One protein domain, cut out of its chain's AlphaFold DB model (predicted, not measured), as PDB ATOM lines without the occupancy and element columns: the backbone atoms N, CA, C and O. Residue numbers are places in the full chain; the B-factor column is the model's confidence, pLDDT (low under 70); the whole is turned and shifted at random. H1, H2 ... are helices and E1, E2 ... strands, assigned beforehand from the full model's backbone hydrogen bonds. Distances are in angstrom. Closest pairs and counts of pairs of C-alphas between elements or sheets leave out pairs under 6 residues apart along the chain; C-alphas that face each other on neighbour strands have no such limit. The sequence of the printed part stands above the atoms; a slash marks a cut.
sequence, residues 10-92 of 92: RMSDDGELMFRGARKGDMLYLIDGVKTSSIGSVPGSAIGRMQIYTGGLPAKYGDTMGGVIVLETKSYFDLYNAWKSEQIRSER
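This is residues 10 to 92 of the 92 residues of the protein "Plug domain-containing protein" of Bacteroidetes bacterium RIFCSPHIGHO2_02_FULL_44_7 (UniProt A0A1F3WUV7). A small twisted sheet of four strands makes the body, and H1 leaves one end of it as an arm, whose residues 80 to 92 stick out. Beyond the opposite end of the sheet, near the starts of E2 and E5, short E1 pairs with residues 10 to 11. The printed part has 83 residues, with five named strands and then one named helix; 40 residues are in named elements, under half, and the class is mixed, helices and strands. The mixed sheet runs E3, E2, E5, E4; the whole is loose, with a radius of gyration of the C-alphas of 16.2 A, and elongated, spanning 51 by 31 by 20 A.

Begin in the sheet with E5, residues 67 to 73, 19.8 A long, from C-alpha 67 at (-36.932, 39.999, -31.337). Beside it find E4, residues 47 to 53, 17.1 A, and E2, residues 27 to 31, 12.8 A; E3 is residues 34 to 36 and E1 residues 17 to 19. H1, residues 76 to 90, runs 21.4 A to C-alpha 90 at (-66.379, 41.241, 0.135).

Inner strands E2 and E5 are parallel at 16 degrees; look for N 30 and O 69, 2.8 A apart. E5 and edge strand E4 form an antiparallel hairpin, with N 70 and O 51 at 2.8 A. E2 and edge strand E3 form another, with N 34 and O 31 at 2.8 A. E1 pairs with no named strand; its C-alpha 19 is 7.6 A from C-alpha 67 of E5, their closest. H1 is not on the sheet, and every O i to N i+4 pair in it is within hydrogen-bond range.

The C-alphas of Arg 23 and Glu 91 are farthest apart, 51.7 A. The printed part has no cut; the link from E4 to E5, residues 54 to 66, is long. Look for pLDDT under 70 at residues 13 to 15, 39 to 40 and 92.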
ATOM      1  N   ARG A  10     -47.120  33.904 -34.099       73.56
ATOM      2  CA  ARG A  10     -47.530  32.526 -34.385       73.56
ATOM      3  C   ARG A  10     -46.810  31.582 -33.441       73.56
ATOM      4  O   ARG A  10     -45.673  31.830 -33.067       73.56
ATOM      5  N   MET A  11     -47.469  30.502 -33.052       73.31
ATOM      6  CA  MET A  11     -46.832  29.410 -32.323       73.31
ATOM      7  C   MET A  11     -46.647  28.263 -33.310       73.31
ATOM      8  O   MET A  11     -47.581  27.947 -34.046       73.31
ATOM      9  N   SER A  12     -45.440  27.711 -33.369       70.12
ATOM     10  CA  SER A  12     -45.151  26.478 -34.098       70.12
ATOM     11  C   SER A  12     -45.785  25.288 -33.375       70.12
ATOM     12  O   SER A  12     -46.076  25.381 -32.180       70.12
ATOM     13  N   ASP A  13     -45.938  24.159 -34.060       68.56
ATOM     14  CA  ASP A  13     -46.471  22.927 -33.457       68.56
ATOM     15  C   ASP A  13     -45.594  22.420 -32.295       68.56
ATOM     16  O   ASP A  13     -46.093  21.814 -31.350       68.56
ATOM     17  N   ASP A  14     -44.307  22.780 -32.302       66.56
ATOM     18  CA  ASP A  14     -43.345  22.501 -31.228       66.56
ATOM     19  C   ASP A  14     -43.495  23.421 -29.993       66.56
ATOM     20  O   ASP A  14     -42.703  23.336 -29.054       66.56
ATOM     21  N   GLY A  15     -44.463  24.345 -29.985       67.56
ATOM     22  CA  GLY A  15     -44.704  25.277 -28.873       67.56
ATOM     23  C   GLY A  15     -43.791  26.509 -28.844       67.56
ATOM     24  O   GLY A  15     -43.865  27.317 -27.918       67.56
ATOM     25  N   GLU A  16     -42.943  26.688 -29.855       70.19
ATOM     26  CA  GLU A  16     -42.095  27.874 -29.990       70.19
ATOM     27  C   GLU A  16     -42.808  29.036 -30.675       70.19
ATOM     28  O   GLU A  16     -43.630  28.846 -31.573       70.19
ATOM     29  N   LEU A  17     -42.471  30.260 -30.270       73.81
ATOM     30  CA  LEU A  17     -43.093  31.472 -30.789       73.81
ATOM     31  C   LEU A  17     -42.280  32.040 -31.961       73.81
ATOM     32  O   LEU A  17     -41.076  32.254 -31.855       73.81
ATOM     33  N   MET A  18     -42.963  32.312 -33.067       73.62
ATOM     34  CA  MET A  18     -42.432  32.897 -34.295       73.62
ATOM     35  C   MET A  18     -43.070  34.266 -34.537       73.62
ATOM     36  O   MET A  18     -44.296  34.412 -34.482       73.62
ATOM     37  N   PHE A  19     -42.242  35.263 -34.852       77.38
ATOM     38  CA  PHE A  19     -42.663  36.654 -35.036       77.38
ATOM     39  C   PHE A  19     -42.210  37.160 -36.396       77.38
ATOM     40  O   PHE A  19     -41.034  37.046 -36.719       77.38
ATOM     41  N   ARG A  20     -43.125  37.706 -37.208       75.06
ATOM     42  CA  ARG A  20     -42.805  38.345 -38.508       75.06
ATOM     43  C   ARG A  20     -41.813  37.567 -39.410       75.06
ATOM     44  O   ARG A  20     -41.018  38.172 -40.120       75.06
ATOM     45  N   GLY A  21     -41.857  36.232 -39.413       73.06
ATOM     46  CA  GLY A  21     -40.957  35.399 -40.228       73.06
ATOM     47  C   GLY A  21     -39.572  35.125 -39.620       73.06
ATOM     48  O   GLY A  21     -38.733  34.531 -40.295       73.06
ATOM     49  N   ALA A  22     -39.338  35.515 -38.362       75.12
ATOM     50  CA  ALA A  22     -38.177  35.102 -37.579       75.12
ATOM     51  C   ALA A  22     -38.122  33.575 -37.448       75.12
ATOM     52  O   ALA A  22     -39.160  32.917 -37.301       75.12
ATOM     53  N   ARG A  23     -36.911  33.010 -37.506       76.31
ATOM     54  CA  ARG A  23     -36.726  31.561 -37.436       76.31
ATOM     55  C   ARG A  23     -36.783  31.076 -35.991       76.31
ATOM     56  O   ARG A  23     -36.524  31.813 -35.038       76.31
ATOM     57  N   LYS A  24     -37.082  29.788 -35.858       72.31
ATOM     58  CA  LYS A  24     -36.900  29.000 -34.636       72.31
ATOM     59  C   LYS A  24     -35.478  29.223 -34.095       72.31
ATOM     60  O   LYS A  24     -34.510  28.919 -34.786       72.31
ATOM     61  N   GLY A  25     -35.376  29.806 -32.899       75.62
ATOM     62  CA  GLY A  25     -34.110  30.149 -32.232       75.62
ATOM     63  C   GLY A  25     -33.604  31.592 -32.394       75.62
ATOM     64  O   GLY A  25     -32.728  31.989 -31.632       75.62
ATOM     65  N   ASP A  26     -34.169  32.405 -33.295       80.25
ATOM     66  CA  ASP A  26     -33.750  33.815 -33.477       80.25
ATOM     67  C   ASP A  26     -34.347  34.762 -32.417       80.25
ATOM     68  O   ASP A  26     -34.002  35.948 -32.346       80.25
ATOM     69  N   MET A  27     -35.274  34.240 -31.612       81.44
ATOM     70  CA  MET A  27     -35.937  34.944 -30.521       81.44
ATOM     71  C   MET A  27     -35.154  34.771 -29.226       81.44
ATOM     72  O   MET A  27     -34.844  33.651 -28.820       81.44
ATOM     73  N   LEU A  28     -34.915  35.873 -28.523       86.31
ATOM     74  CA  LEU A  28     -34.400  35.814 -27.162       86.31
ATOM     75  C   LEU A  28     -35.558  35.783 -26.170       86.31
ATOM     76  O   LEU A  28     -36.379  36.700 -26.127       86.31
ATOM     77  N   TYR A  29     -35.573  34.759 -25.327       87.06
ATOM     78  CA  TYR A  29     -36.514  34.652 -24.224       87.06
ATOM     79  C   TYR A  29     -35.832  35.084 -22.929       87.06
ATOM     80  O   TYR A  29     -34.749  34.608 -22.584       87.06
ATOM     81  N   LEU A  30     -36.464  36.006 -22.213       89.25
ATOM     82  CA  LEU A  30     -36.041  36.487 -20.908       89.25
ATOM     83  C   LEU A  30     -37.130  36.145 -19.905       89.25
ATOM     84  O   LEU A  30     -38.229  36.676 -20.007       89.25
ATOM     85  N   ILE A  31     -36.822  35.278 -18.949       89.31
ATOM     86  CA  ILE A  31     -37.709  34.933 -17.835       89.31
ATOM     87  C   ILE A  31     -37.107  35.561 -16.589       89.31
ATOM     88  O   ILE A  31     -35.983  35.223 -16.224       89.31
ATOM     89  N   ASP A  32     -37.805  36.520 -15.987       89.00
ATOM     90  CA  ASP A  32     -37.340  37.265 -14.808       89.00
ATOM     91  C   ASP A  32     -35.925  37.860 -14.997       89.00
ATOM     92  O   ASP A  32     -35.113  37.941 -14.078       89.00
ATOM     93  N   GLY A  33     -35.606  38.255 -16.236       87.81
ATOM     94  CA  GLY A  33     -34.298  38.790 -16.633       87.81
ATOM     95  C   GLY A  33     -33.244  37.746 -17.026       87.81
ATOM     96  O   GLY A  33     -32.177  38.121 -17.510       87.81
ATOM     97  N   VAL A  34     -33.531  36.449 -16.893       88.06
ATOM     98  CA  VAL A  34     -32.624  35.354 -17.264       88.06
ATOM     99  C   VAL A  34     -32.880  34.893 -18.695       88.06
ATOM    100  O   VAL A  34     -34.009  34.584 -19.078       88.06
ATOM    101  N   LYS A  35     -31.808  34.804 -19.491       87.25
ATOM    102  CA  LYS A  35     -31.858  34.279 -20.860       87.25
ATOM    103  C   LYS A  35     -32.179  32.789 -20.841       87.25
ATOM    104  O   LYS A  35     -31.466  32.009 -20.217       87.25
ATOM    105  N   THR A  36     -33.229  32.403 -21.548       84.06
ATOM    106  CA  THR A  36     -33.691  31.017 -21.656       84.06
ATOM    107  C   THR A  36     -33.937  30.650 -23.114       84.06
ATOM    108  O   THR A  36     -34.114  31.513 -23.971       84.06
ATOM    109  N   SER A  37     -33.886  29.353 -23.417       78.38
ATOM    110  CA  SER A  37     -34.087  28.837 -24.774       78.38
ATOM    111  C   SER A  37     -35.563  28.709 -25.151       78.38
ATOM    112  O   SER A  37     -35.889  28.667 -26.331       78.38
ATOM    113  N   SER A  38     -36.459  28.625 -24.165       72.88
ATOM    114  CA  SER A  38     -37.894  28.489 -24.393       72.88
ATOM    115  C   SER A  38     -38.714  29.021 -23.216       72.88
ATOM    116  O   SER A  38     -38.268  29.019 -22.069       72.88
ATOM    117  N   ILE A  39     -39.943  29.452 -23.512       69.62
ATOM    118  CA  ILE A  39     -40.947  29.872 -22.516       69.62
ATOM    119  C   ILE A  39     -41.773  28.691 -21.984       69.62
ATOM    120  O   ILE A  39     -42.422  28.810 -20.948       69.62
ATOM    121  N   GLY A  40     -41.737  27.537 -22.660       68.69
ATOM    122  CA  GLY A  40     -42.590  26.383 -22.350       68.69
ATOM    123  C   GLY A  40     -42.423  25.796 -20.941       68.69
ATOM    124  O   GLY A  40     -43.250  24.995 -20.521       68.69
ATOM    125  N   SER A  41     -41.390  26.197 -20.196       71.31
ATOM    126  CA  SER A  41     -41.173  25.802 -18.803       71.31
ATOM    127  C   SER A  41     -42.078  26.527 -17.797       71.31
ATOM    128  O   SER A  41     -42.232  26.039 -16.679       71.31
ATOM    129  N   VAL A  42     -42.683  27.666 -18.160       78.50
ATOM    130  CA  VAL A  42     -43.477  28.486 -17.230       78.50
ATOM    131  C   VAL A  42     -44.977  28.274 -17.460       78.50
ATOM    132  O   VAL A  42     -45.487  28.592 -18.537       78.50
ATOM    133  N   PRO A  43     -45.731  27.790 -16.453       83.12
ATOM    134  CA  PRO A  43     -47.182  27.689 -16.545       83.12
ATOM    135  C   PRO A  43     -47.823  29.063 -16.761       83.12
ATOM    136  O   PRO A  43     -47.492  30.024 -16.069       83.12
ATOM    137  N   GLY A  44     -48.817  29.151 -17.649       80.75
ATOM    138  CA  GLY A  44     -49.512  30.414 -17.938       80.75
ATOM    139  C   GLY A  44     -50.140  31.087 -16.709       80.75
ATOM    140  O   GLY A  44     -50.241  32.309 -16.658       80.75
ATOM    141  N   SER A  45     -50.508  30.313 -15.685       85.56
ATOM    142  CA  SER A  45     -51.028  30.823 -14.410       85.56
ATOM    143  C   SER A  45     -49.977  31.533 -13.550       85.56
ATOM    144  O   SER A  45     -50.351  32.362 -12.717       85.56
ATOM    145  N   ALA A  46     -48.691  31.225 -13.742       85.94
ATOM    146  CA  ALA A  46     -47.568  31.835 -13.036       85.94
ATOM    147  C   ALA A  46     -47.059  33.113 -13.723       85.94
ATOM    148  O   ALA A  46     -46.321  33.881 -13.111       85.94
ATOM    149  N   ILE A  47     -47.470  33.366 -14.969       87.44
ATOM    150  CA  ILE A  47     -47.093  34.568 -15.717       87.44
ATOM    151  C   ILE A  47     -47.850  35.770 -15.142       87.44
ATOM    152  O   ILE A  47     -49.081  35.765 -15.066       87.44
ATOM    153  N   GLY A  48     -47.108  36.797 -14.728       87.94
ATOM    154  CA  GLY A  48     -47.660  38.084 -14.308       87.94
ATOM    155  C   GLY A  48     -47.742  39.052 -15.483       87.94
ATOM    156  O   GLY A  48     -48.809  39.584 -15.790       87.94
ATOM    157  N   ARG A  49     -46.622  39.237 -16.188       86.69
ATOM    158  CA  ARG A  49     -46.514  40.132 -17.344       86.69
ATOM    159  C   ARG A  49     -45.718  39.469 -18.460       86.69
ATOM    160  O   ARG A  49     -44.728  38.789 -18.223       86.69
ATOM    161  N   MET A  50     -46.132  39.715 -19.697       86.06
ATOM    162  CA  MET A  50     -45.386  39.322 -20.887       86.06
ATOM    163  C   MET A  50     -45.306  40.520 -21.832       86.06
ATOM    164  O   MET A  50     -46.325  41.120 -22.168       86.06
ATOM    165  N   GLN A  51     -44.094  40.881 -22.229       87.50
ATOM    166  CA  GLN A  51     -43.794  41.962 -23.160       87.50
ATOM    167  C   GLN A  51     -43.034  41.388 -24.344       87.50
ATOM    168  O   GLN A  51     -42.121  40.583 -24.181       87.50
ATOM    169  N   ILE A  52     -43.417  41.804 -25.543       83.62
ATOM    170  CA  ILE A  52     -42.861  41.276 -26.782       83.62
ATOM    171  C   ILE A  52     -42.345  42.458 -27.591       83.62
ATOM    172  O   ILE A  52     -43.094  43.380 -27.903       83.62
ATOM    173  N   TYR A  53     -41.068  42.400 -27.946       85.81
ATOM    174  CA  TYR A  53     -40.412  43.340 -28.840       85.81
ATOM    175  C   TYR A  53     -40.151  42.636 -30.169       85.81
ATOM    176  O   TYR A  53     -39.239  41.821 -30.273       85.81
ATOM    177  N   THR A  54     -40.961  42.939 -31.184       78.88
ATOM    178  CA  THR A  54     -40.853  42.356 -32.536       78.88
ATOM    179  C   THR A  54     -39.933  43.153 -33.472       78.88
ATOM    180  O   THR A  54     -39.724  42.761 -34.616       78.88
ATOM    181  N   GLY A  55     -39.390  44.281 -33.006       78.69
ATOM    182  CA  GLY A  55     -38.485  45.165 -33.742       78.69
ATOM    183  C   GLY A  55     -38.099  46.387 -32.899       78.69
ATOM    184  O   GLY A  55     -38.658  46.586 -31.821       78.69
ATOM    185  N   GLY A  56     -37.135  47.193 -33.366       78.88
ATOM    186  CA  GLY A  56     -36.689  48.397 -32.643       78.88
ATOM    187  C   GLY A  56     -36.177  48.088 -31.233       78.88
ATOM    188  O   GLY A  56     -36.566  48.741 -30.266       78.88
ATOM    189  N   LEU A  57     -35.373  47.031 -31.109       82.00
ATOM    190  CA  LEU A  57     -35.007  46.474 -29.819       82.00
ATOM    191  C   LEU A  57     -34.139  47.447 -28.997       82.00
ATOM    192  O   LEU A  57     -33.107  47.909 -29.489       82.00
ATOM    193  N   PRO A  58     -34.490  47.727 -27.728       82.25
ATOM    194  CA  PRO A  58     -33.620  48.483 -26.839       82.25
ATOM    195  C   PRO A  58     -32.252  47.809 -26.664       82.25
ATOM    196  O   PRO A  58     -32.183  46.616 -26.372       82.25
ATOM    197  N   ALA A  59     -31.173  48.597 -26.714       82.62
ATOM    198  CA  ALA A  59     -29.792  48.104 -26.617       82.62
ATOM    199  C   ALA A  59     -29.508  47.243 -25.366       82.62
ATOM    200  O   ALA A  59     -28.622  46.394 -25.392       82.62
ATOM    201  N   LYS A  60     -30.292  47.404 -24.288       84.00
ATOM    202  CA  LYS A  60     -30.214  46.572 -23.071       84.00
ATOM    203  C   LYS A  60     -30.396  45.070 -23.321       84.00
ATOM    204  O   LYS A  60     -29.943  44.272 -22.509       84.00
ATOM    205  N   TYR A  61     -31.067  44.683 -24.404       83.56
ATOM    206  CA  TYR A  61     -31.320  43.278 -24.713       83.56
ATOM    207  C   TYR A  61     -30.293  42.671 -25.681       83.56
ATOM    208  O   TYR A  61     -30.262  41.452 -25.848       83.56
ATOM    209  N   GLY A  62     -29.385  43.492 -26.216       79.88
ATOM    210  CA  GLY A  62     -28.301  43.064 -27.093       79.88
ATOM    211  C   GLY A  62     -28.733  42.847 -28.540       79.88
ATOM    212  O   GLY A  62     -29.734  43.397 -28.992       79.88
ATOM    213  N   ASP A  63     -27.932  42.070 -29.263       76.12
ATOM    214  CA  ASP A  63     -28.146  41.749 -30.671       76.12
ATOM    215  C   ASP A  63     -28.995  40.477 -30.796       76.12
ATOM    216  O   ASP A  63     -28.566  39.387 -30.413       76.12
ATOM    217  N   THR A  64     -30.232  40.622 -31.268       73.75
ATOM    218  CA  THR A  64     -31.133  39.501 -31.570       73.75
ATOM    219  C   THR A  64     -31.851  39.805 -32.874       73.75
ATOM    220  O   THR A  64     -32.457  40.870 -32.999       73.75
ATOM    221  N   MET A  65     -31.821  38.876 -33.827       72.31
ATOM    222  CA  MET A  65     -32.383  39.096 -35.163       72.31
ATOM    223  C   MET A  65     -33.912  38.965 -35.229       72.31
ATOM    224  O   MET A  65     -34.525  39.602 -36.081       72.31
ATOM    225  N   GLY A  66     -34.536  38.157 -34.363       78.31
ATOM    226  CA  GLY A  66     -35.983  37.900 -34.406       78.31
ATOM    227  C   GLY A  66     -36.821  38.800 -33.496       78.31
ATOM    228  O   GLY A  66     -37.973  39.103 -33.808       78.31
ATOM    229  N   GLY A  67     -36.244  39.239 -32.376       83.50
ATOM    230  CA  GLY A  67     -36.932  39.999 -31.337       83.50
ATOM    231  C   GLY A  67     -36.712  39.419 -29.943       83.50
ATOM    232  O   GLY A  67     -36.019  38.415 -29.758       83.50
ATOM    233  N   VAL A  68     -37.320  40.059 -28.944       87.12
ATOM    234  CA  VAL A  68     -37.134  39.702 -27.531       87.12
ATOM    235  C   VAL A  68     -38.471  39.561 -26.838       87.12
ATOM    236  O   VAL A  68     -39.325  40.444 -26.918       87.12
ATOM    237  N   ILE A  69     -38.629  38.462 -26.113       85.44
ATOM    238  CA  ILE A  69     -39.779  38.221 -25.255       85.44
ATOM    239  C   ILE A  69     -39.317  38.322 -23.815       85.44
ATOM    240  O   ILE A  69     -38.449  37.572 -23.381       85.44
ATOM    241  N   VAL A  70     -39.915  39.248 -23.081       89.06
ATOM    242  CA  VAL A  70     -39.684  39.436 -21.654       89.06
ATOM    243  C   VAL A  70     -40.905  38.926 -20.913       89.06
ATOM    244  O   VAL A  70     -42.006  39.452 -21.069       89.06
ATOM    245  N   LEU A  71     -40.700  37.894 -20.117       88.75
ATOM    246  CA  LEU A  71     -41.686  37.280 -19.254       88.75
ATOM    247  C   LEU A  71     -41.298  37.573 -17.809       88.75
ATOM    248  O   LEU A  71     -40.172  37.308 -17.396       88.75
ATOM    249  N   GLU A  72     -42.247  38.110 -17.057       90.75
ATOM    250  CA  GLU A  72     -42.135  38.323 -15.619       90.75
ATOM    251  C   GLU A  72     -43.170  37.444 -14.921       90.75
ATOM    252  O   GLU A  72     -44.366  37.452 -15.259       90.75
ATOM    253  N   THR A  73     -42.705  36.654 -13.962       91.62
ATOM    254  CA  THR A  73     -43.561  35.823 -13.122       91.62
ATOM    255  C   THR A  73     -44.303  36.670 -12.090       91.62
ATOM    256  O   THR A  73     -43.946  37.814 -11.803       91.62
ATOM    257  N   LYS A  74     -45.406  36.135 -11.559       91.56
ATOM    258  CA  LYS A  74     -46.180  36.814 -10.514       91.56
ATOM    259  C   LYS A  74     -45.322  37.014  -9.272       91.56
ATOM    260  O   LYS A  74     -44.839  36.049  -8.682       91.56
ATOM    261  N   SER A  75     -45.209  38.263  -8.839       90.56
ATOM    262  CA  SER A  75     -44.548  38.593  -7.584       90.56
ATOM    263  C   SER A  75     -45.477  38.343  -6.396       90.56
ATOM    264  O   SER A  75     -46.706  38.353  -6.514       90.56
ATOM    265  N   TYR A  76     -44.887  38.192  -5.208       91.12
ATOM    266  CA  TYR A  76     -45.624  38.150  -3.944       91.12
ATOM    267  C   TYR A  76     -46.593  39.335  -3.808       91.12
ATOM    268  O   TYR A  76     -47.741  39.165  -3.399       91.12
ATOM    269  N   PHE A  77     -46.152  40.533  -4.204       91.88
ATOM    270  CA  PHE A  77     -46.977  41.736  -4.122       91.88
ATOM    271  C   PHE A  77     -48.199  41.684  -5.041       91.88
ATOM    272  O   PHE A  77     -49.254  42.185  -4.659       91.88
ATOM    273  N   ASP A  78     -48.102  41.043  -6.207       89.81
ATOM    274  CA  ASP A  78     -49.235  40.900  -7.128       89.81
ATOM    275  C   ASP A  78     -50.333  40.031  -6.507       89.81
ATOM    276  O   ASP A  78     -51.513  40.380  -6.550       89.81
ATOM    277  N   LEU A  79     -49.934  38.929  -5.865       90.38
ATOM    278  CA  LEU A  79     -50.849  38.031  -5.158       90.38
ATOM    279  C   LEU A  79     -51.465  38.708  -3.930       90.38
ATOM    280  O   LEU A  79     -52.675  38.632  -3.723       90.38
ATOM    281  N   TYR A  80     -50.650  39.415  -3.147       93.25
ATOM    282  CA  TYR A  80     -51.116  40.154  -1.976       93.25
ATOM    283  C   TYR A  80     -52.132  41.242  -2.348       93.25
ATOM    284  O   TYR A  80     -53.173  41.374  -1.703       93.25
ATOM    285  N   ASN A  81     -51.873  41.996  -3.417       92.81
ATOM    286  CA  ASN A  81     -52.788  43.027  -3.899       92.81
ATOM    287  C   ASN A  81     -54.099  42.431  -4.427       92.81
ATOM    288  O   ASN A  81     -55.167  42.991  -4.172       92.81
ATOM    289  N   ALA A  82     -54.037  41.288  -5.118       90.88
ATOM    290  CA  ALA A  82     -55.227  40.570  -5.566       90.88
ATOM    291  C   ALA A  82     -56.095  40.140  -4.373       90.88
ATOM    292  O   ALA A  82     -57.273  40.502  -4.325       90.88
ATOM    293  N   TRP A  83     -55.493  39.491  -3.373       93.81
ATOM    294  CA  TRP A  83     -56.168  39.083  -2.137       93.81
ATOM    295  C   TRP A  83     -56.780  40.274  -1.387       93.81
ATOM    296  O   TRP A  83     -57.955  40.257  -1.027       93.81
ATOM    297  N   LYS A  84     -56.027  41.369  -1.227       95.00
ATOM    298  CA  LYS A  84     -56.531  42.585  -0.574       95.00
ATOM    299  C   LYS A  84     -57.722  43.184  -1.328       95.00
ATOM    300  O   LYS A  84     -58.673  43.660  -0.713       95.00
ATOM    301  N   SER A  85     -57.695  43.144  -2.662       92.44
ATOM    302  CA  SER A  85     -58.817  43.608  -3.486       92.44
ATOM    303  C   SER A  85     -60.070  42.745  -3.312       92.44
ATOM    304  O   SER A  85     -61.179  43.266  -3.389       92.44
ATOM    305  N   GLU A  86     -59.907  41.441  -3.073       93.69
ATOM    306  CA  GLU A  86     -61.014  40.517  -2.812       93.69
ATOM    307  C   GLU A  86     -61.664  40.797  -1.461       93.69
ATOM    308  O   GLU A  86     -62.889  40.851  -1.390       93.69
ATOM    309  N   GLN A  87     -60.868  41.067  -0.422       92.06
ATOM    310  CA  GLN A  87     -61.400  41.448   0.888       92.06
ATOM    311  C   GLN A  87     -62.217  42.741   0.819       92.06
ATOM    312  O   GLN A  87     -63.368  42.756   1.244       92.06
ATOM    313  N   ILE A  88     -61.678  43.787   0.182       93.38
ATOM    314  CA  ILE A  88     -62.387  45.068   0.013       93.38
ATOM    315  C   ILE A  88     -63.699  44.880  -0.764       93.38
ATOM    316  O   ILE A  88     -64.687  45.551  -0.478       93.38
ATOM    317  N   ARG A  89     -63.725  43.984  -1.762       90.31
ATOM    318  CA  ARG A  89     -64.956  43.658  -2.502       90.31
ATOM    319  C   ARG A  89     -65.965  42.881  -1.660       90.31
ATOM    320  O   ARG A  89     -67.150  43.054  -1.888       90.31
ATOM    321  N   SER A  90     -65.510  42.027  -0.747       88.06
ATOM    322  CA  SER A  90     -66.379  41.241   0.135       88.06
ATOM    323  C   SER A  90     -66.971  42.062   1.282       88.06
ATOM    324  O   SER A  90     -68.004  41.682   1.822       88.06
ATOM    325  N   GLU A  91     -66.296  43.135   1.691       81.75
ATOM    326  CA  GLU A  91     -66.751  44.056   2.741       81.75
ATOM    327  C   GLU A  91     -67.731  45.122   2.223       81.75
ATOM    328  O   GLU A  91     -68.281  45.888   3.016       81.75
ATOM    329  N   ARG A  92     -67.937  45.189   0.904       63.28
ATOM    330  CA  ARG A  92     -68.786  46.168   0.224       63.28
ATOM    331  C   ARG A  92     -70.115  45.559  -0.198       63.28
ATOM    332  O   ARG A  92     -71.121  46.294  -0.103       63.28
TER     333      ARG A  92